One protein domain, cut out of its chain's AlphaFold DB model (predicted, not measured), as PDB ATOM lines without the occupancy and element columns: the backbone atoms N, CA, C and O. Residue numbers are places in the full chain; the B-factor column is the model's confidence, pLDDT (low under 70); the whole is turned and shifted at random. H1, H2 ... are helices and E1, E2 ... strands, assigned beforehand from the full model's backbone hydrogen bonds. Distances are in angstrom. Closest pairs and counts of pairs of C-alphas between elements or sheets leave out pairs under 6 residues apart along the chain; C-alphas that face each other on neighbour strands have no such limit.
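AT A GLANCE: This is residues 286 to 428 of the 430 residues of the protein "Arginine biosynthesis bifunctional protein ArgJ" of Spirochaetaceae bacterium (UniProt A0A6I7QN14). A twisted sheet of five strands makes a wall, with H1, H2 and H3 covering one face in two layers, helices on one side of a sheet. H4 packs near the E3 edge, the loop of residues 381 to 395 swings out from the body, and H5 lies farthest from the middle, away from the sheet and the other helices. The printed part has 143 residues, with five named helices and five named strands in the order E1 H1 H2 H3 E2 E3 H4 E4 E5 H5. The sheet runs E3 E2 E4 E1 E5 and is mixed; the class is mixed, helices and strands. The whole is compact, with a radius of gyration of the C-alphas of 15.6 A and spans of 45 by 36 by 23 A.

HOW THE PARTS SIT: E1, residues 286 to 291, is an inner strand, antiparallel to E5, residues 410 to 415, with N 288 and O 412 2.8 A apart, within hydrogen-bond range. E1 is parallel to E4, residues 396 to 401, with N 289 and O 398 at 2.8 A. H1, residues 296 to 307, is on the sheet over E1 and E5, at a height over the sheet of 7.1 A; its closest C-alphas to E1 are Gly 303 and Val 288, 5.5 A. H2, residues 310 to 317, and H3, residues 323 to 337, form a helical hairpin and touch through residues 325 to 329 of H3 alone, the closest C-alphas being Val 312 and Arg 325, 5.8 A. H3 touches H1 at a steep tilt of 43 degrees, opposite ways, the closest C-alphas being Val 306 and Ala 329, 5.3 A; both are on the same face. E2, residues 349 to 352, is antiparallel to E4, with N 351 and O 399 at 2.9 A. E2 forms a hairpin with E3, residues 355 to 359, with N 350 and O 358 at 2.9 A. H4, residues 367 to 380, is on the sheet at a height of 9.9 A, its closest C-alphas to E4 being Phe 377 and Val 396, 6.6 A. E3, H4 and E4 make a split strand-helix-strand unit, two strands running the same way with a helix between them along the chain and E2 between them in the sheet; its crossover is right-handed. H5, residues 419 to 427, is not on the sheet. In H1 to H5 every O i to N i+4 pair is within hydrogen-bond range.

IN THESE COORDINATES: E1 begins at C-alpha 286, (-11.934, -103.314, -7.368), and is 16.4 A long. H1 measures 16.2 A, H3 20.9 A, H4 20.0 A, E4 16.2 A and E5 17.1 A. H5 ends at C-alpha 427, (-3.348, -127.018, -4.795).

THE WHOLE: The C-alphas farthest apart, those of Glu 405 and Asp 427, are 48.6 A apart. The printed part has no cut; the links H3 to E2 and H4 to E4 are long. Mean pLDDT of the printed part is 94.7; residue 428 is under 70.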
ATOM      1  N   ILE A 286     -12.261-104.591  -8.004       98.25
ATOM      2  CA  ILE A 286     -11.934-103.314  -7.368       98.25
ATOM      3  C   ILE A 286     -11.534-102.305  -8.451       98.25
ATOM      4  O   ILE A 286     -10.737-102.613  -9.336       98.25
ATOM      5  N   GLU A 287     -12.054-101.083  -8.371       98.00
ATOM      6  CA  GLU A 287     -11.702 -99.985  -9.279       98.00
ATOM      7  C   GLU A 287     -11.200 -98.785  -8.471       98.00
ATOM      8  O   GLU A 287     -11.977 -98.028  -7.894       98.00
ATOM      9  N   VAL A 288      -9.884 -98.589  -8.416       98.31
ATOM     10  CA  VAL A 288      -9.287 -97.434  -7.739       98.31
ATOM     11  C   VAL A 288      -9.192 -96.262  -8.709       98.31
ATOM     12  O   VAL A 288      -8.561 -96.357  -9.762       98.31
ATOM     13  N   ILE A 289      -9.790 -95.129  -8.344       97.69
ATOM     14  CA  ILE A 289      -9.807 -93.904  -9.146       97.69
ATOM     15  C   ILE A 289      -9.092 -92.804  -8.368       97.69
ATOM     16  O   ILE A 289      -9.541 -92.402  -7.300       97.69
ATOM     17  N   ILE A 290      -7.999 -92.285  -8.922       96.94
ATOM     18  CA  ILE A 290      -7.214 -91.197  -8.336       96.94
ATOM     19  C   ILE A 290      -7.467 -89.903  -9.114       96.94
ATOM     20  O   ILE A 290      -7.278 -89.860 -10.333       96.94
ATOM     21  N   ARG A 291      -7.865 -88.836  -8.414       96.56
ATOM     22  CA  ARG A 291      -8.129 -87.491  -8.955       96.56
ATOM     23  C   ARG A 291      -7.280 -86.435  -8.256       96.56
ATOM     24  O   ARG A 291      -6.935 -86.582  -7.085       96.56
ATOM     25  N   GLY A 292      -6.959 -85.360  -8.978       93.88
ATOM     26  CA  GLY A 292      -6.212 -84.229  -8.424       93.88
ATOM     27  C   GLY A 292      -4.758 -84.553  -8.062       93.88
ATOM     28  O   GLY A 292      -4.172 -83.860  -7.240       93.88
ATOM     29  N   CYS A 293      -4.182 -85.609  -8.641       92.06
ATOM     30  CA  CYS A 293      -2.783 -85.985  -8.434       92.06
ATOM     31  C   CYS A 293      -1.865 -85.173  -9.374       92.06
ATOM     32  O   CYS A 293      -2.242 -84.991 -10.531       92.06
ATOM     33  N   PRO A 294      -0.670 -84.718  -8.937       90.06
ATOM     34  CA  PRO A 294       0.219 -83.879  -9.752       90.06
ATOM     35  C   PRO A 294       0.609 -84.479 -11.107       90.06
ATOM     36  O   PRO A 294       0.771 -83.754 -12.086       90.06
ATOM     37  N   ASP A 295       0.763 -85.803 -11.173       89.75
ATOM     38  CA  ASP A 295       1.092 -86.505 -12.404       89.75
ATOM     39  C   ASP A 295       0.455 -87.905 -12.459       89.75
ATOM     40  O   ASP A 295       0.245 -88.583 -11.448       89.75
ATOM     41  N   ALA A 296       0.149 -88.364 -13.676       89.31
ATOM     42  CA  ALA A 296      -0.515 -89.646 -13.895       89.31
ATOM     43  C   ALA A 296       0.354 -90.852 -13.490       89.31
ATOM     44  O   ALA A 296      -0.174 -91.940 -13.247       89.31
ATOM     45  N   SER A 297       1.682 -90.697 -13.432       89.44
ATOM     46  CA  SER A 297       2.573 -91.781 -13.015       89.44
ATOM     47  C   SER A 297       2.479 -92.028 -11.515       89.44
ATOM     48  O   SER A 297       2.406 -93.188 -11.108       89.44
ATOM     49  N   LEU A 298       2.471 -90.973 -10.700       92.81
ATOM     50  CA  LEU A 298       2.248 -91.064  -9.264       92.81
ATOM     51  C   LEU A 298       0.860 -91.641  -8.981       92.81
ATOM     52  O   LEU A 298       0.738 -92.599  -8.226       92.81
ATOM     53  N   ALA A 299      -0.172 -91.141  -9.665       94.00
ATOM     54  CA  ALA A 299      -1.533 -91.647  -9.517       94.00
ATOM     55  C   ALA A 299      -1.644 -93.160  -9.804       94.00
ATOM     56  O   ALA A 299      -2.265 -93.884  -9.031       94.00
ATOM     57  N   ARG A 300      -0.987 -93.665 -10.861       92.25
ATOM     58  CA  ARG A 300      -0.943 -95.112 -11.153       92.25
ATOM     59  C   ARG A 300      -0.237 -95.909 -10.056       92.25
ATOM     60  O   ARG A 300      -0.719 -96.979  -9.700       92.25
ATOM     61  N   LYS A 301       0.887 -95.405  -9.531       93.69
ATOM     62  CA  LYS A 301       1.629 -96.060  -8.438       93.69
ATOM     63  C   LYS A 301       0.791 -96.136  -7.160       93.69
ATOM     64  O   LYS A 301       0.730 -97.194  -6.546       93.69
ATOM     65  N   LEU A 302       0.099 -95.050  -6.806       96.31
ATOM     66  CA  LEU A 302      -0.793 -95.006  -5.643       96.31
ATOM     67  C   LEU A 302      -1.995 -95.935  -5.809       96.31
ATOM     68  O   LEU A 302      -2.255 -96.752  -4.931       96.31
ATOM     69  N   GLY A 303      -2.703 -95.844  -6.941       96.19
ATOM     70  CA  GLY A 303      -3.879 -96.676  -7.191       96.19
ATOM     71  C   GLY A 303      -3.555 -98.167  -7.141       96.19
ATOM     72  O   GLY A 303      -4.294 -98.946  -6.550       96.19
ATOM     73  N   ARG A 304      -2.394 -98.539  -7.679       93.56
ATOM     74  CA  ARG A 304      -1.874 -99.902  -7.632       93.56
ATOM     75  C   ARG A 304      -1.522-100.353  -6.225       93.56
ATOM     76  O   ARG A 304      -1.997-101.380  -5.773       93.56
ATOM     77  N   HIS A 305      -0.775 -99.540  -5.494       96.50
ATOM     78  CA  HIS A 305      -0.425 -99.868  -4.121       96.50
ATOM     79  C   HIS A 305      -1.660-100.095  -3.230       96.50
ATOM     80  O   HIS A 305      -1.659-100.976  -2.373       96.50
ATOM     81  N   VAL A 306      -2.743 -99.344  -3.463       98.00
ATOM     82  CA  VAL A 306      -4.024 -99.581  -2.788       98.00
ATOM     83  C   VAL A 306      -4.664-100.897  -3.237       98.00
ATOM     84  O   VAL A 306      -5.132-101.648  -2.382       98.00
ATOM     85  N   VAL A 307      -4.692-101.188  -4.542       96.69
ATOM     86  CA  VAL A 307      -5.336-102.404  -5.072       96.69
ATOM     87  C   VAL A 307      -4.595-103.692  -4.697       96.69
ATOM     88  O   VAL A 307      -5.233-104.727  -4.533       96.69
ATOM     89  N   ASP A 308      -3.280-103.612  -4.490       96.06
ATOM     90  CA  ASP A 308      -2.434-104.739  -4.083       96.06
ATOM     91  C   ASP A 308      -2.378-104.930  -2.564       96.06
ATOM     92  O   ASP A 308      -1.876-105.945  -2.085       96.06
ATOM     93  N   SER A 309      -2.916-103.991  -1.776       98.00
ATOM     94  CA  SER A 309      -2.915-104.092  -0.316       98.00
ATOM     95  C   SER A 309      -3.732-105.304   0.151       98.00
ATOM     96  O   SER A 309      -4.963-105.292   0.022       98.00
ATOM     97  N   PRO A 310      -3.120-106.324   0.791       98.12
ATOM     98  CA  PRO A 310      -3.849-107.516   1.227       98.12
ATOM     99  C   PRO A 310      -4.988-107.190   2.198       98.12
ATOM    100  O   PRO A 310      -6.040-107.829   2.183       98.12
ATOM    101  N   LEU A 311      -4.818-106.156   3.028       98.44
ATOM    102  CA  LEU A 311      -5.856-105.702   3.951       98.44
ATOM    103  C   LEU A 311      -7.056-105.103   3.209       98.44
ATOM    104  O   LEU A 311      -8.192-105.395   3.584       98.44
ATOM    105  N   VAL A 312      -6.829-104.308   2.159       98.56
ATOM    106  CA  VAL A 312      -7.915-103.778   1.318       98.56
ATOM    107  C   VAL A 312      -8.598-104.923   0.577       98.56
ATOM    108  O   VAL A 312      -9.811-105.086   0.698       98.56
ATOM    109  N   LYS A 313      -7.825-105.779  -0.099       98.50
ATOM    110  CA  LYS A 313      -8.333-106.924  -0.867       98.50
ATOM    111  C   LYS A 313      -9.195-107.866  -0.019       98.50
ATOM    112  O   LYS A 313     -10.272-108.265  -0.453       98.50
ATOM    113  N   THR A 314      -8.761-108.195   1.199       98.38
ATOM    114  CA  THR A 314      -9.529-109.063   2.116       98.38
ATOM    115  C   THR A 314     -10.763-108.376   2.698       98.38
ATOM    116  O   THR A 314     -11.774-109.042   2.899       98.38
ATOM    117  N   ALA A 315     -10.720-107.061   2.946       98.31
ATOM    118  CA  ALA A 315     -11.895-106.314   3.400       98.31
ATOM    119  C   ALA A 315     -12.992-106.308   2.326       98.31
ATOM    120  O   ALA A 315     -14.135-106.645   2.624       98.31
ATOM    121  N   ILE A 316     -12.631-106.034   1.065       98.25
ATOM    122  CA  ILE A 316     -13.582-106.100  -0.052       98.25
ATOM    123  C   ILE A 316     -14.132-107.522  -0.223       98.25
ATOM    124  O   ILE A 316     -15.341-107.678  -0.355       98.25
ATOM    125  N   SER A 317     -13.284-108.555  -0.135       97.69
ATOM    126  CA  SER A 317     -13.736-109.958  -0.192       97.69
ATOM    127  C   SER A 317     -14.782-110.286   0.884       97.69
ATOM    128  O   SER A 317     -15.736-111.020   0.638       97.69
ATOM    129  N   GLY A 318     -14.633-109.700   2.078       97.50
ATOM    130  CA  GLY A 318     -15.568-109.829   3.197       97.50
ATOM    131  C   GLY A 318     -16.766-108.876   3.165       97.50
ATOM    132  O   GLY A 318     -17.517-108.843   4.137       97.50
ATOM    133  N   ASN A 319     -16.951-108.099   2.092       97.94
ATOM    134  CA  ASN A 319     -17.966-107.043   1.984       97.94
ATOM    135  C   ASN A 319     -17.864-105.960   3.081       97.94
ATOM    136  O   ASN A 319     -18.861-105.333   3.436       97.94
ATOM    137  N   ASP A 320     -16.663-105.734   3.619       97.62
ATOM    138  CA  ASP A 320     -16.379-104.754   4.671       97.62
ATOM    139  C   ASP A 320     -15.886-103.428   4.048       97.62
ATOM    140  O   ASP A 320     -14.781-103.389   3.488       97.62
ATOM    141  N   PRO A 321     -16.655-102.320   4.125       96.56
ATOM    142  CA  PRO A 321     -16.238-100.995   3.657       96.56
ATOM    143  C   PRO A 321     -15.213-100.345   4.602       96.56
ATOM    144  O   PRO A 321     -15.414 -99.252   5.137       96.56
ATOM    145  N   ASN A 322     -14.077-101.015   4.790       97.12
ATOM    146  CA  ASN A 322     -13.081-100.688   5.800       97.12
ATOM    147  C   ASN A 322     -12.246 -99.449   5.432       97.12
ATOM    148  O   ASN A 322     -11.134 -99.539   4.900       97.12
ATOM    149  N   VAL A 323     -12.774 -98.267   5.750       96.62
ATOM    150  CA  VAL A 323     -12.140 -96.968   5.455       96.62
ATOM    151  C   VAL A 323     -10.738 -96.868   6.056       96.62
ATOM    152  O   VAL A 323      -9.841 -96.311   5.428       96.62
ATOM    153  N   GLY A 324     -10.525 -97.442   7.245       97.31
ATOM    154  CA  GLY A 324      -9.229 -97.430   7.922       97.31
ATOM    155  C   GLY A 324      -8.140 -98.152   7.126       97.31
ATOM    156  O   GLY A 324      -7.057 -97.600   6.933       97.31
ATOM    157  N   ARG A 325      -8.432 -99.349   6.600       98.19
ATOM    158  CA  ARG A 325      -7.491-100.106   5.753       98.19
ATOM    159  C   ARG A 325      -7.194 -99.387   4.437       98.19
ATOM    160  O   ARG A 325      -6.044 -99.365   4.008       98.19
ATOM    161  N   ILE A 326      -8.207 -98.768   3.831       98.06
ATOM    162  CA  ILE A 326      -8.075 -98.009   2.578       98.06
ATOM    163  C   ILE A 326      -7.210 -96.760   2.782       98.06
ATOM    164  O   ILE A 326      -6.285 -96.515   2.008       98.06
ATOM    165  N   LEU A 327      -7.467 -95.995   3.848       97.56
ATOM    166  CA  LEU A 327      -6.671 -94.818   4.200       97.56
ATOM    167  C   LEU A 327      -5.228 -95.204   4.558       97.56
ATOM    168  O   LEU A 327      -4.293 -94.543   4.111       97.56
ATOM    169  N   GLY A 328      -5.042 -96.290   5.315       98.12
ATOM    170  CA  GLY A 328      -3.721 -96.813   5.666       98.12
ATOM    171  C   GLY A 328      -2.904 -97.236   4.444       98.12
ATOM    172  O   GLY A 328      -1.741 -96.857   4.332       98.12
ATOM    173  N   ALA A 329      -3.521 -97.950   3.495       98.44
ATOM    174  CA  ALA A 329      -2.876 -98.325   2.238       98.44
ATOM    175  C   ALA A 329      -2.481 -97.090   1.414       98.44
ATOM    176  O   ALA A 329      -1.357 -97.007   0.929       98.44
ATOM    177  N   LEU A 330      -3.359 -96.085   1.301       98.12
ATOM    178  CA  LEU A 330      -3.001 -94.841   0.620       98.12
ATOM    179  C   LEU A 330      -1.800 -94.151   1.289       98.12
ATOM    180  O   LEU A 330      -0.895 -93.697   0.591       98.12
ATOM    181  N   GLY A 331      -1.787 -94.082   2.623       97.56
ATOM    182  CA  GLY A 331      -0.697 -93.478   3.391       97.56
ATOM    183  C   GLY A 331       0.655 -94.172   3.186       97.56
ATOM    184  O   GLY A 331       1.663 -93.488   2.988       97.56
ATOM    185  N   ASP A 332       0.688 -95.510   3.167       97.81
ATOM    186  CA  ASP A 332       1.911 -96.268   2.844       97.81
ATOM    187  C   ASP A 332       2.369 -95.987   1.403       97.81
ATOM    188  O   ASP A 332       3.542 -95.694   1.157       97.81
ATOM    189  N   GLY A 333       1.434 -95.953   0.450       97.06
ATOM    190  CA  GLY A 333       1.725 -95.610  -0.942       97.06
ATOM    191  C   GLY A 333       2.326 -94.212  -1.099       97.06
ATOM    192  O   GLY A 333       3.336 -94.047  -1.786       97.06
ATOM    193  N   LEU A 334       1.747 -93.205  -0.441       96.88
ATOM    194  CA  LEU A 334       2.264 -91.832  -0.444       96.88
ATOM    195  C   LEU A 334       3.681 -91.771   0.135       96.88
ATOM    196  O   LEU A 334       4.561 -91.176  -0.480       96.88
ATOM    197  N   SER A 335       3.933 -92.476   1.241       96.88
ATOM    198  CA  SER A 335       5.258 -92.534   1.878       96.88
ATOM    199  C   SER A 335       6.345 -93.102   0.953       96.88
ATOM    200  O   SER A 335       7.510 -92.723   1.056       96.88
ATOM    201  N   ARG A 336       5.978 -94.004   0.032       96.69
ATOM    202  CA  ARG A 336       6.905 -94.647  -0.915       96.69
ATOM    203  C   ARG A 336       7.090 -93.869  -2.213       96.69
ATOM    204  O   ARG A 336       8.191 -93.849  -2.761       96.69
ATOM    205  N   PHE A 337       6.010 -93.310  -2.753       96.25
ATOM    206  CA  PHE A 337       5.983 -92.788  -4.124       96.25
ATOM    207  C   PHE A 337       5.911 -91.265  -4.213       96.25
ATOM    208  O   PHE A 337       6.196 -90.723  -5.281       96.25
ATOM    209  N   ASP A 338       5.581 -90.587  -3.114       95.12
ATOM    210  CA  ASP A 338       5.606 -89.131  -2.987       95.12
ATOM    211  C   ASP A 338       6.403 -88.678  -1.744       95.12
ATOM    212  O   ASP A 338       5.878 -87.959  -0.895       95.12
ATOM    213  N   PRO A 339       7.684 -89.080  -1.608       93.00
ATOM    214  CA  PRO A 339       8.495 -88.757  -0.426       93.00
ATOM    215  C   PRO A 339       8.718 -87.248  -0.231       93.00
ATOM    216  O   PRO A 339       9.072 -86.808   0.858       93.00
ATOM    217  N   GLU A 340       8.519 -86.456  -1.286       92.06
ATOM    218  CA  GLU A 340       8.642 -84.996  -1.283       92.06
ATOM    219  C   GLU A 340       7.371 -84.287  -0.780       92.06
ATOM    220  O   GLU A 340       7.401 -83.076  -0.573       92.06
ATOM    221  N   GLY A 341       6.264 -85.013  -0.579       91.56
ATOM    222  CA  GLY A 341       5.008 -84.453  -0.075       91.56
ATOM    223  C   GLY A 341       4.339 -83.477  -1.045       91.56
ATOM    224  O   GLY A 341       3.841 -82.431  -0.629       91.56
ATOM    225  N   ARG A 342       4.335 -83.793  -2.346       91.94
ATOM    226  CA  ARG A 342       3.673 -82.972  -3.376       91.94
ATOM    227  C   ARG A 342       2.149 -83.022  -3.256       91.94
ATOM    228  O   ARG A 342       1.470 -82.128  -3.761       91.94
ATOM    229  N   ILE A 343       1.609 -84.064  -2.631       92.25
ATOM    230  CA  ILE A 343       0.179 -84.234  -2.377       92.25
ATOM    231  C   ILE A 343      -0.191 -83.700  -0.989       92.25
ATOM    232  O   ILE A 343       0.258 -84.206   0.037       92.25
ATOM    233  N   ASP A 344      -1.110 -82.735  -0.961       91.06
ATOM    234  CA  ASP A 344      -1.752 -82.269   0.268       91.06
ATOM    235  C   ASP A 344      -2.910 -83.199   0.665       91.06
ATOM    236  O   ASP A 344      -3.988 -83.201   0.063       91.06
ATOM    237  N   THR A 345      -2.705 -83.991   1.716       93.69
ATOM    238  CA  THR A 345      -3.720 -84.920   2.227       93.69
ATOM    239  C   THR A 345      -4.802 -84.242   3.068       93.69
ATOM    240  O   THR A 345      -5.814 -84.880   3.368       93.69
ATOM    241  N   SER A 346      -4.638 -82.971   3.456       92.75
ATOM    242  CA  SER A 346      -5.607 -82.261   4.306       92.75
ATOM    243  C   SER A 346      -6.949 -82.022   3.609       92.75
ATOM    244  O   SER A 346      -7.968 -81.882   4.278       92.75
ATOM    245  N   ARG A 347      -6.963 -82.038   2.268       92.25
ATOM    246  CA  ARG A 347      -8.150 -81.825   1.419       92.25
ATOM    247  C   ARG A 347      -8.696 -83.111   0.793       92.25
ATOM    248  O   ARG A 347      -9.575 -83.056  -0.073       92.25
ATOM    249  N   LEU A 348      -8.162 -84.264   1.203       97.00
ATOM    250  CA  LEU A 348      -8.519 -85.564   0.649       97.00
ATOM    251  C   LEU A 348      -9.997 -85.883   0.898       97.00
ATOM    252  O   LEU A 348     -10.506 -85.803   2.018       97.00
ATOM    253  N   THR A 349     -10.672 -86.318  -0.160       97.94
ATOM    254  CA  THR A 349     -11.978 -86.975  -0.098       97.94
ATOM    255  C   THR A 349     -11.837 -88.421  -0.555       97.94
ATOM    256  O   THR A 349     -11.264 -88.674  -1.612       97.94
ATOM    257  N   ILE A 350     -12.379 -89.362   0.222       98.25
ATOM    258  CA  ILE A 350     -12.495 -90.770  -0.175       98.25
ATOM    259  C   ILE A 350     -13.971 -91.101  -0.339       98.25
ATOM    260  O   ILE A 350     -14.768 -90.830   0.566       98.25
ATOM    261  N   ALA A 351     -14.329 -91.709  -1.468       98.06
ATOM    262  CA  ALA A 351     -15.646 -92.289  -1.684       98.06
ATOM    263  C   ALA A 351     -15.546 -93.776  -2.034       98.06
ATOM    264  O   ALA A 351     -14.682 -94.174  -2.812       98.06
ATOM    265  N   LEU A 352     -16.448 -94.580  -1.475       97.88
ATOM    266  CA  LEU A 352     -16.629 -95.995  -1.800       97.88
ATOM    267  C   LEU A 352     -17.994 -96.143  -2.455       97.88
ATOM    268  O   LEU A 352     -18.959 -95.619  -1.905       97.88
ATOM    269  N   ALA A 353     -18.084 -96.807  -3.611       94.19
ATOM    270  CA  ALA A 353     -19.354 -96.955  -4.335       94.19
ATOM    271  C   ALA A 353     -20.142 -95.626  -4.416       94.19
ATOM    272  O   ALA A 353     -21.316 -95.553  -4.062       94.19
ATOM    273  N   GLU A 354     -19.440 -94.550  -4.795       91.25
ATOM    274  CA  GLU A 354     -19.946 -93.167  -4.911       91.25
ATOM    275  C   GLU A 354     -20.358 -92.471  -3.600       91.25
ATOM    276  O   GLU A 354     -20.653 -91.273  -3.595       91.25
ATOM    277  N   ARG A 355     -20.311 -93.155  -2.455       96.00
ATOM    278  CA  ARG A 355     -20.608 -92.565  -1.148       96.00
ATOM    279  C   ARG A 355     -19.333 -92.073  -0.475       96.00
ATOM    280  O   ARG A 355     -18.397 -92.836  -0.271       96.00
ATOM    281  N   VAL A 356     -19.303 -90.799  -0.088       97.50
ATOM    282  CA  VAL A 356     -18.163 -90.219   0.640       97.50
ATOM    283  C   VAL A 356     -18.078 -90.832   2.039       97.50
ATOM    284  O   VAL A 356     -19.069 -90.832   2.765       97.50
ATOM    285  N   VAL A 357     -16.895 -91.330   2.404       97.50
ATOM    286  CA  VAL A 357     -16.616 -92.017   3.682       97.50
ATOM    287  C   VAL A 357     -15.515 -91.348   4.506       97.50
ATOM    288  O   VAL A 357     -15.465 -91.506   5.725       97.50
ATOM    289  N   TYR A 358     -14.667 -90.546   3.863       98.00
ATOM    290  CA  TYR A 358     -13.660 -89.708   4.510       98.00
ATOM    291  C   TYR A 358     -13.593 -88.361   3.800       98.00
ATOM    292  O   TYR A 358     -13.663 -88.297   2.568       98.00
ATOM    293  N   ARG A 359     -13.466 -87.285   4.571       97.62
ATOM    294  CA  ARG A 359     -13.347 -85.930   4.042       97.62
ATOM    295  C   ARG A 359     -12.551 -85.062   5.002       97.62
ATOM    296  O   ARG A 359     -12.862 -85.026   6.188       97.62
ATOM    297  N   ASP A 360     -11.583 -84.337   4.453       95.88
ATOM    298  CA  ASP A 360     -10.889 -83.229   5.115       95.88
ATOM    299  C   ASP A 360     -10.387 -83.599   6.536       95.88
ATOM    300  O   ASP A 360     -10.630 -82.891   7.511       95.88
ATOM    301  N   GLY A 361      -9.744 -84.767   6.678       94.00
ATOM    302  CA  GLY A 361      -9.183 -85.234   7.957       94.00
ATOM    303  C   GLY A 361     -10.106 -86.095   8.828       94.00
ATOM    304  O   GLY A 361      -9.671 -86.565   9.875       94.00
ATOM    305  N   SER A 362     -11.368 -86.303   8.435       94.94
ATOM    306  CA  SER A 362     -12.380 -86.944   9.288       94.94
ATOM    307  C   SER A 362     -13.125 -88.084   8.591       94.94
ATOM    308  O   SER A 362     -13.472 -87.989   7.410       94.94
ATOM    309  N   PHE A 363     -13.439 -89.154   9.334       95.88
ATOM    310  CA  PHE A 363     -14.418 -90.148   8.886       95.88
ATOM    311  C   PHE A 363     -15.816 -89.534   8.872       95.88
ATOM    312  O   PHE A 363     -16.239 -88.900   9.836       95.88
ATOM    313  N   VAL A 364     -16.536 -89.752   7.774       94.81
ATOM    314  CA  VAL A 364     -17.953 -89.379   7.632       94.81
ATOM    315  C   VAL A 364     -18.867 -90.608   7.562       94.81
ATOM    316  O   VAL A 364     -20.078 -90.472   7.401       94.81
ATOM    317  N   LEU A 365     -18.289 -91.808   7.689       92.06
ATOM    318  CA  LEU A 365     -19.013 -93.073   7.753       92.06
ATOM    319  C   LEU A 365     -19.796 -93.185   9.073       92.06
ATOM    320  O   LEU A 365     -19.258 -92.967  10.156       92.06
ATOM    321  N   ASN A 366     -21.064 -93.569   8.971       93.12
ATOM    322  CA  ASN A 366     -21.933 -93.966  10.077       93.12
ATOM    323  C   ASN A 366     -22.532 -95.367   9.832       93.12
ATOM    324  O   ASN A 366     -22.448 -95.899   8.723       93.12
ATOM    325  N   GLN A 367     -23.198 -95.928  10.844       93.88
ATOM    326  CA  GLN A 367     -23.758 -97.286  10.796       93.88
ATOM    327  C   GLN A 367     -24.721 -97.522   9.616       93.88
ATOM    328  O   GLN A 367     -24.767 -98.615   9.054       93.88
ATOM    329  N   GLU A 368     -25.503 -96.514   9.222       95.31
ATOM    330  CA  GLU A 368     -26.415 -96.624   8.081       95.31
ATOM    331  C   GLU A 368     -25.641 -96.695   6.761       95.31
ATOM    332  O   GLU A 368     -25.864 -97.598   5.955       95.31
ATOM    333  N   SER A 369     -24.696 -95.775   6.550       93.94
ATOM    334  CA  SER A 369     -23.849 -95.769   5.355       93.94
ATOM    335  C   SER A 369     -22.981 -97.018   5.235       93.94
ATOM    336  O   SER A 369     -22.809 -97.517   4.128       93.94
ATOM    337  N   GLU A 370     -22.493 -97.550   6.354       95.69
ATOM    338  CA  GLU A 370     -21.721 -98.787   6.410       95.69
ATOM    339  C   GLU A 370     -22.570 -99.986   5.978       95.69
ATOM    340  O   GLU A 370     -22.164-100.739   5.096       95.69
ATOM    341  N   ARG A 371     -23.802-100.105   6.498       97.06
ATOM    342  CA  ARG A 371     -24.747-101.149   6.073       97.06
ATOM    343  C   ARG A 371     -25.074-101.053   4.581       97.06
ATOM    344  O   ARG A 371     -25.139-102.081   3.910       97.06
ATOM    345  N   ILE A 372     -25.299 -99.842   4.067       96.88
ATOM    346  CA  ILE A 372     -25.581 -99.622   2.641       96.88
ATOM    347  C   ILE A 372     -24.390-100.074   1.793       96.88
ATOM    348  O   ILE A 372     -24.583-100.832   0.847       96.88
ATOM    349  N   LEU A 373     -23.173 -99.661   2.152       97.62
ATOM    350  CA  LEU A 373     -21.958-100.026   1.422       97.62
ATOM    351  C   LEU A 373     -21.686-101.530   1.448       97.62
ATOM    352  O   LEU A 373     -21.403-102.099   0.398       97.62
ATOM    353  N   ALA A 374     -21.844-102.181   2.603       97.62
ATOM    354  CA  ALA A 374     -21.724-103.634   2.708       97.62
ATOM    355  C   ALA A 374     -22.735-104.351   1.794       97.62
ATOM    356  O   ALA A 374     -22.386-105.300   1.097       97.62
ATOM    357  N   GLY A 375     -23.977-103.853   1.728       97.56
ATOM    358  CA  GLY A 375     -24.987-104.344   0.789       97.56
ATOM    359  C   GLY A 375     -24.608-104.122  -0.680       97.56
ATOM    360  O   GLY A 375     -24.836-105.000  -1.509       97.56
ATOM    361  N   THR A 376     -23.999-102.979  -1.011       97.00
ATOM    362  CA  THR A 376     -23.494-102.701  -2.363       97.00
ATOM    363  C   THR A 376     -22.353-103.638  -2.749       97.00
ATOM    364  O   THR A 376     -22.359-104.152  -3.864       97.00
ATOM    365  N   PHE A 377     -21.410-103.905  -1.842       97.50
ATOM    366  CA  PHE A 377     -20.311-104.844  -2.095       97.50
ATOM    367  C   PHE A 377     -20.878-106.251  -2.305       97.50
ATOM    368  O   PHE A 377     -20.644-106.854  -3.346       97.50
ATOM    369  N   GLN A 378     -21.785-106.685  -1.427       97.50
ATOM    370  CA  GLN A 378     -22.454-107.980  -1.540       97.50
ATOM    371  C   GLN A 378     -23.229-108.152  -2.857       97.50
ATOM    372  O   GLN A 378     -23.310-109.266  -3.377       97.50
ATOM    373  N   ALA A 379     -23.808-107.077  -3.400       96.50
ATOM    374  CA  ALA A 379     -24.481-107.093  -4.700       96.50
ATOM    375  C   ALA A 379     -23.502-107.155  -5.889       96.50
ATOM    376  O   ALA A 379     -23.869-107.674  -6.946       96.50
ATOM    377  N   ALA A 380     -22.278-106.645  -5.706       96.56
ATOM    378  CA  ALA A 380     -21.184-106.706  -6.673       96.56
ATOM    379  C   ALA A 380     -20.393-108.029  -6.621       96.56
ATOM    380  O   ALA A 380     -19.624-108.317  -7.541       96.56
ATOM    381  N   ALA A 381     -20.595-108.839  -5.579       96.94
ATOM    382  CA  ALA A 381     -19.952-110.134  -5.416       96.94
ATOM    383  C   ALA A 381     -20.310-111.117  -6.547       96.94
ATOM    384  O   ALA A 381     -21.463-111.249  -6.970       96.94
ATOM    385  N   MET A 382     -19.305-111.861  -6.992       96.25
ATOM    386  CA  MET A 382     -19.365-112.931  -7.982       96.25
ATOM    387  C   MET A 382     -19.014-114.266  -7.323       96.25
ATOM    388  O   MET A 382     -18.242-114.308  -6.367       96.25
ATOM    389  N   ASP A 383     -19.515-115.370  -7.874       95.56
ATOM    390  CA  ASP A 383     -19.046-116.709  -7.513       95.56
ATOM    391  C   ASP A 383     -17.611-116.916  -8.049       95.56
ATOM    392  O   ASP A 383     -17.412-116.917  -9.273       95.56
ATOM    393  N   PRO A 384     -16.594-117.086  -7.185       93.69
ATOM    394  CA  PRO A 384     -15.209-117.235  -7.622       93.69
ATOM    395  C   PRO A 384     -14.912-118.611  -8.248       93.69
ATOM    396  O   PRO A 384     -13.875-118.773  -8.891       93.69
ATOM    397  N   VAL A 385     -15.816-119.588  -8.114       94.12
ATOM    398  CA  VAL A 385     -15.651-120.966  -8.611       94.12
ATOM    399  C   VAL A 385     -16.335-121.179  -9.964       94.12
ATOM    400  O   VAL A 385     -15.909-122.044 -10.734       94.12
ATOM    401  N   LEU A 386     -17.360-120.385 -10.292       94.44
ATOM    402  CA  LEU A 386     -18.114-120.514 -11.544       94.44
ATOM    403  C   LEU A 386     -17.200-120.421 -12.778       94.44
ATOM    404  O   LEU A 386     -16.393-119.495 -12.897       94.44
ATOM    405  N   LYS A 387     -17.367-121.367 -13.710       94.00
ATOM    406  CA  LYS A 387     -16.648-121.453 -14.992       94.00
ATOM    407  C   LYS A 387     -17.611-121.379 -16.176       94.00
ATOM    408  O   LYS A 387     -18.811-121.572 -16.016       94.00
ATOM    409  N   GLY A 388     -17.065-121.112 -17.359       94.50
ATOM    410  CA  GLY A 388     -17.786-121.109 -18.633       94.50
ATOM    411  C   GLY A 388     -18.162-119.711 -19.124       94.50
ATOM    412  O   GLY A 388     -18.036-119.444 -20.314       94.50
ATOM    413  N   TYR A 389     -18.543-118.784 -18.235       95.50
ATOM    414  CA  TYR A 389     -18.988-117.438 -18.626       95.50
ATOM    415  C   TYR A 389     -18.727-116.356 -17.553       95.50
ATOM    416  O   TYR A 389     -18.580-116.684 -16.371       95.50
ATOM    417  N   PRO A 390     -18.655-115.061 -17.933       94.75
ATOM    418  CA  PRO A 390     -18.430-113.954 -17.008       94.75
ATOM    419  C   PRO A 390     -19.667-113.612 -16.180       94.75
ATOM    420  O   PRO A 390     -20.801-113.637 -16.659       94.75
ATOM    421  N   GLN A 391     -19.422-113.185 -14.942       93.38
ATOM    422  CA  GLN A 391     -20.434-112.614 -14.060       93.38
ATOM    423  C   GLN A 391     -20.294-111.095 -14.050       93.38
ATOM    424  O   GLN A 391     -19.403-110.547 -13.405       93.38
ATOM    425  N   ASP A 392     -21.164-110.390 -14.771       91.31
ATOM    426  CA  ASP A 392     -21.141-108.929 -14.767       91.31
ATOM    427  C   ASP A 392     -21.969-108.341 -13.624       91.31
ATOM    428  O   ASP A 392     -23.146-108.020 -13.788       91.31
ATOM    429  N   ARG A 393     -21.343-108.242 -12.449       93.31
ATOM    430  CA  ARG A 393     -21.926-107.675 -11.222       93.31
ATOM    431  C   ARG A 393     -21.447-106.243 -10.930       93.31
ATOM    432  O   ARG A 393     -21.705-105.717  -9.856       93.31
ATOM    433  N   GLY A 394     -20.790-105.594 -11.896       93.44
ATOM    434  CA  GLY A 394     -20.182-104.271 -11.720       93.44
ATOM    435  C   GLY A 394     -18.801-104.305 -11.056       93.44
ATOM    436  O   GLY A 394     -18.134-105.341 -11.037       93.44
ATOM    437  N   THR A 395     -18.365-103.146 -10.559       96.25
ATOM    438  CA  THR A 395     -17.102-102.936  -9.833       96.25
ATOM    439  C   THR A 395     -17.379-102.361  -8.444       96.25
ATOM    440  O   THR A 395     -18.460-101.832  -8.173       96.25
ATOM    441  N   VAL A 396     -16.388-102.434  -7.560       97.75
ATOM    442  CA  VAL A 396     -16.351-101.722  -6.281       97.75
ATOM    443  C   VAL A 396     -15.413-100.519  -6.435       97.75
ATOM    444  O   VAL A 396     -14.192-100.684  -6.322       97.75
ATOM    445  N   PRO A 397     -15.934 -99.310  -6.730       97.94
ATOM    446  CA  PRO A 397     -15.081 -98.158  -6.951       97.94
ATOM    447  C   PRO A 397     -14.605 -97.553  -5.626       97.94
ATOM    448  O   PRO A 397     -15.400 -97.292  -4.719       97.94
ATOM    449  N   ILE A 398     -13.303 -97.286  -5.551       98.50
ATOM    450  CA  ILE A 398     -12.615 -96.580  -4.469       98.50
ATOM    451  C   ILE A 398     -12.034 -95.300  -5.066       98.50
ATOM    452  O   ILE A 398     -11.053 -95.324  -5.806       98.50
ATOM    453  N   ILE A 399     -12.656 -94.167  -4.766       98.44
ATOM    454  CA  ILE A 399     -12.300 -92.875  -5.347       98.44
ATOM    455  C   ILE A 399     -11.506 -92.080  -4.321       98.44
ATOM    456  O   ILE A 399     -12.022 -91.777  -3.248       98.44
ATOM    457  N   PHE A 400     -10.289 -91.691  -4.685       98.06
ATOM    458  CA  PHE A 400      -9.475 -90.726  -3.960       98.06
ATOM    459  C   PHE A 400      -9.441 -89.417  -4.741       98.06
ATOM    460  O   PHE A 400      -9.001 -89.379  -5.891       98.06
ATOM    461  N   ASP A 401      -9.896 -88.339  -4.116       97.06
ATOM    462  CA  ASP A 401      -9.866 -87.001  -4.693       97.06
ATOM    463  C   ASP A 401      -9.051 -86.063  -3.807       97.06
ATOM    464  O   ASP A 401      -9.485 -85.675  -2.718       97.06
ATOM    465  N   PHE A 402      -7.856 -85.717  -4.287       95.44
ATOM    466  CA  PHE A 402      -6.951 -84.775  -3.631       95.44
ATOM    467  C   PHE A 402      -7.311 -83.309  -3.906       95.44
ATOM    468  O   PHE A 402      -6.690 -82.413  -3.340       95.44
ATOM    469  N   ARG A 403      -8.298 -83.038  -4.776       92.12
ATOM    470  CA  ARG A 403      -8.731 -81.685  -5.177       92.12
ATOM    471  C   ARG A 403      -7.590 -80.792  -5.694       92.12
ATOM    472  O   ARG A 403      -7.634 -79.569  -5.535       92.12
ATOM    473  N   GLY A 404      -6.566 -81.406  -6.289       85.12
ATOM    474  CA  GLY A 404      -5.495 -80.721  -7.008       85.12
ATOM    475  C   GLY A 404      -5.938 -80.223  -8.387       85.12
ATOM    476  O   GLY A 404      -7.034 -80.519  -8.856       85.12
ATOM    477  N   GLU A 405      -5.067 -79.468  -9.055       84.06
ATOM    478  CA  GLU A 405      -5.383 -78.782 -10.322       84.06
ATOM    479  C   GLU A 405      -5.430 -79.713 -11.548       84.06
ATOM    480  O   GLU A 405      -5.938 -79.337 -12.609       84.06
ATOM    481  N   ALA A 406      -4.911 -80.937 -11.416       83.81
ATOM    482  CA  ALA A 406      -4.898 -81.920 -12.489       83.81
ATOM    483  C   ALA A 406      -6.322 -82.363 -12.860       83.81
ATOM    484  O   ALA A 406      -7.087 -82.842 -12.023       83.81
ATOM    485  N   ARG A 407      -6.654 -82.232 -14.149       78.19
ATOM    486  CA  ARG A 407      -7.981 -82.572 -14.686       78.19
ATOM    487  C   ARG A 407      -8.147 -84.050 -15.022       78.19
ATOM    488  O   ARG A 407      -9.272 -84.537 -15.057       78.19
ATOM    489  N   GLU A 408      -7.052 -84.750 -15.306       83.81
ATOM    490  CA  GLU A 408      -7.107 -86.168 -15.657       83.81
ATOM    491  C   GLU A 408      -7.205 -87.037 -14.399       83.81
ATOM    492  O   GLU A 408      -6.424 -86.895 -13.457       83.81
ATOM    493  N   SER A 409      -8.160 -87.966 -14.401       91.94
ATOM    494  CA  SER A 409      -8.232 -89.041 -13.416       91.94
ATOM    495  C   SER A 409      -7.489 -90.268 -13.922       91.94
ATOM    496  O   SER A 409      -7.601 -90.624 -15.096       91.94
ATOM    497  N   VAL A 410      -6.810 -90.973 -13.025       94.12
ATOM    498  CA  VAL A 410      -6.225 -92.282 -13.320       94.12
ATOM    499  C   VAL A 410      -7.077 -93.368 -12.694       94.12
ATOM    500  O   VAL A 410      -7.425 -93.286 -11.519       94.12
ATOM    501  N   ARG A 411      -7.369 -94.399 -13.483       95.56
ATOM    502  CA  ARG A 411      -8.049 -95.610 -13.043       95.56
ATOM    503  C   ARG A 411      -7.057 -96.766 -12.958       95.56
ATOM    504  O   ARG A 411      -6.250 -96.926 -13.869       95.56
ATOM    505  N   VAL A 412      -7.156 -97.563 -11.899       96.44
ATOM    506  CA  VAL A 412      -6.458 -98.841 -11.730       96.44
ATOM    507  C   VAL A 412      -7.474 -99.909 -11.330       96.44
ATOM    508  O   VAL A 412      -8.269 -99.687 -10.421       96.44
ATOM    509  N   LEU A 413      -7.469-101.050 -12.012       97.31
ATOM    510  CA  LEU A 413      -8.329-102.191 -11.699       97.31
ATOM    511  C   LEU A 413      -7.590-103.207 -10.832       97.31
ATOM    512  O   LEU A 413      -6.376-103.362 -10.936       97.31
ATOM    513  N   GLY A 414      -8.328-103.963 -10.036       96.31
ATOM    514  CA  GLY A 414      -7.793-105.183  -9.458       96.31
ATOM    515  C   GLY A 414      -8.841-106.074  -8.832       96.31
ATOM    516  O   GLY A 414     -10.033-105.821  -8.969       96.31
ATOM    517  N   SER A 415      -8.407-107.160  -8.213       96.44
ATOM    518  CA  SER A 415      -9.298-108.140  -7.588       96.44
ATOM    519  C   SER A 415      -9.269-108.046  -6.067       96.44
ATOM    520  O   SER A 415      -8.347-107.485  -5.474       96.44
ATOM    521  N   ASP A 416     -10.261-108.631  -5.408       97.69
ATOM    522  CA  ASP A 416     -10.172-108.977  -3.993       97.69
ATOM    523  C   ASP A 416      -9.215-110.165  -3.742       97.69
ATOM    524  O   ASP A 416      -8.615-110.716  -4.664       97.69
ATOM    525  N   LEU A 417      -9.038-110.546  -2.472       97.38
ATOM    526  CA  LEU A 417      -8.260-111.721  -2.064       97.38
ATOM    527  C   LEU A 417      -9.188-112.678  -1.317       97.38
ATOM    528  O   LEU A 417      -9.422-112.504  -0.120       97.38
ATOM    529  N   SER A 418      -9.723-113.661  -2.039       95.88
ATOM    530  CA  SER A 418     -10.681-114.631  -1.507       95.88
ATOM    531  C   SER A 418     -10.010-115.924  -1.032       95.88
ATOM    532  O   SER A 418      -8.853-116.216  -1.343       95.88
ATOM    533  N   HIS A 419     -10.768-116.760  -0.319       95.00
ATOM    534  CA  HIS A 419     -10.337-118.122   0.013       95.00
ATOM    535  C   HIS A 419     -10.073-118.988  -1.227       95.00
ATOM    536  O   HIS A 419      -9.211-119.864  -1.189       95.00
ATOM    537  N   GLU A 420     -10.792-118.746  -2.324       94.62
ATOM    538  CA  GLU A 420     -10.631-119.511  -3.559       94.62
ATOM    539  C   GLU A 420      -9.279-119.229  -4.224       94.62
ATOM    540  O   GLU A 420      -8.661-120.166  -4.721       94.62
ATOM    541  N   TYR A 421      -8.768-117.992  -4.158       94.06
ATOM    542  CA  TYR A 421      -7.420-117.671  -4.649       94.06
ATOM    543  C   TYR A 421      -6.363-118.537  -3.951       94.06
ATOM    544  O   TYR A 421      -5.517-119.146  -4.608       94.06
ATOM    545  N   ILE A 422      -6.460-118.646  -2.618       93.19
ATOM    546  CA  ILE A 422      -5.556-119.472  -1.807       93.19
ATOM    547  C   ILE A 422      -5.686-120.942  -2.208       93.19
ATOM    548  O   ILE A 422      -4.675-121.605  -2.408       93.19
ATOM    549  N   ARG A 423      -6.914-121.456  -2.347       91.00
ATOM    550  CA  ARG A 423      -7.152-122.858  -2.713       91.00
ATOM    551  C   ARG A 423      -6.547-123.200  -4.075       91.00
ATOM    552  O   ARG A 423      -5.816-124.179  -4.180       91.00
ATOM    553  N   VAL A 424      -6.807-122.383  -5.098       87.25
ATOM    554  CA  VAL A 424      -6.285-122.601  -6.457       87.25
ATOM    555  C   VAL A 424      -4.756-122.626  -6.456       87.25
ATOM    556  O   VAL A 424      -4.175-123.563  -6.998       87.25
ATOM    557  N   ASN A 425      -4.110-121.661  -5.798       88.19
ATOM    558  CA  ASN A 425      -2.652-121.513  -5.825       88.19
ATOM    559  C   ASN A 425      -1.901-122.407  -4.825       88.19
ATOM    560  O   ASN A 425      -0.702-122.627  -4.981       88.19
ATOM    561  N   ALA A 426      -2.575-122.945  -3.807       85.50
ATOM    562  CA  ALA A 426      -1.993-123.940  -2.907       85.50
ATOM    563  C   ALA A 426      -2.053-125.361  -3.494       85.50
ATOM    564  O   ALA A 426      -1.129-126.152  -3.283       85.50
ATOM    565  N   ASP A 427      -3.119-125.681  -4.237       74.44
ATOM    566  CA  ASP A 427      -3.348-127.018  -4.795       74.44
ATOM    567  C   ASP A 427      -2.698-127.199  -6.183       74.44
ATOM    568  O   ASP A 427      -2.334-128.316  -6.568       74.44
ATOM    569  N   TYR A 428      -2.532-126.112  -6.946       62.91
ATOM    570  CA  TYR A 428      -1.900-126.110  -8.265       62.91
ATOM    571  C   TYR A 428      -0.417-125.721  -8.164       62.91
ATOM    572  O   TYR A 428      -0.078-124.665  -7.645       62.91
TER     573      TYR A 428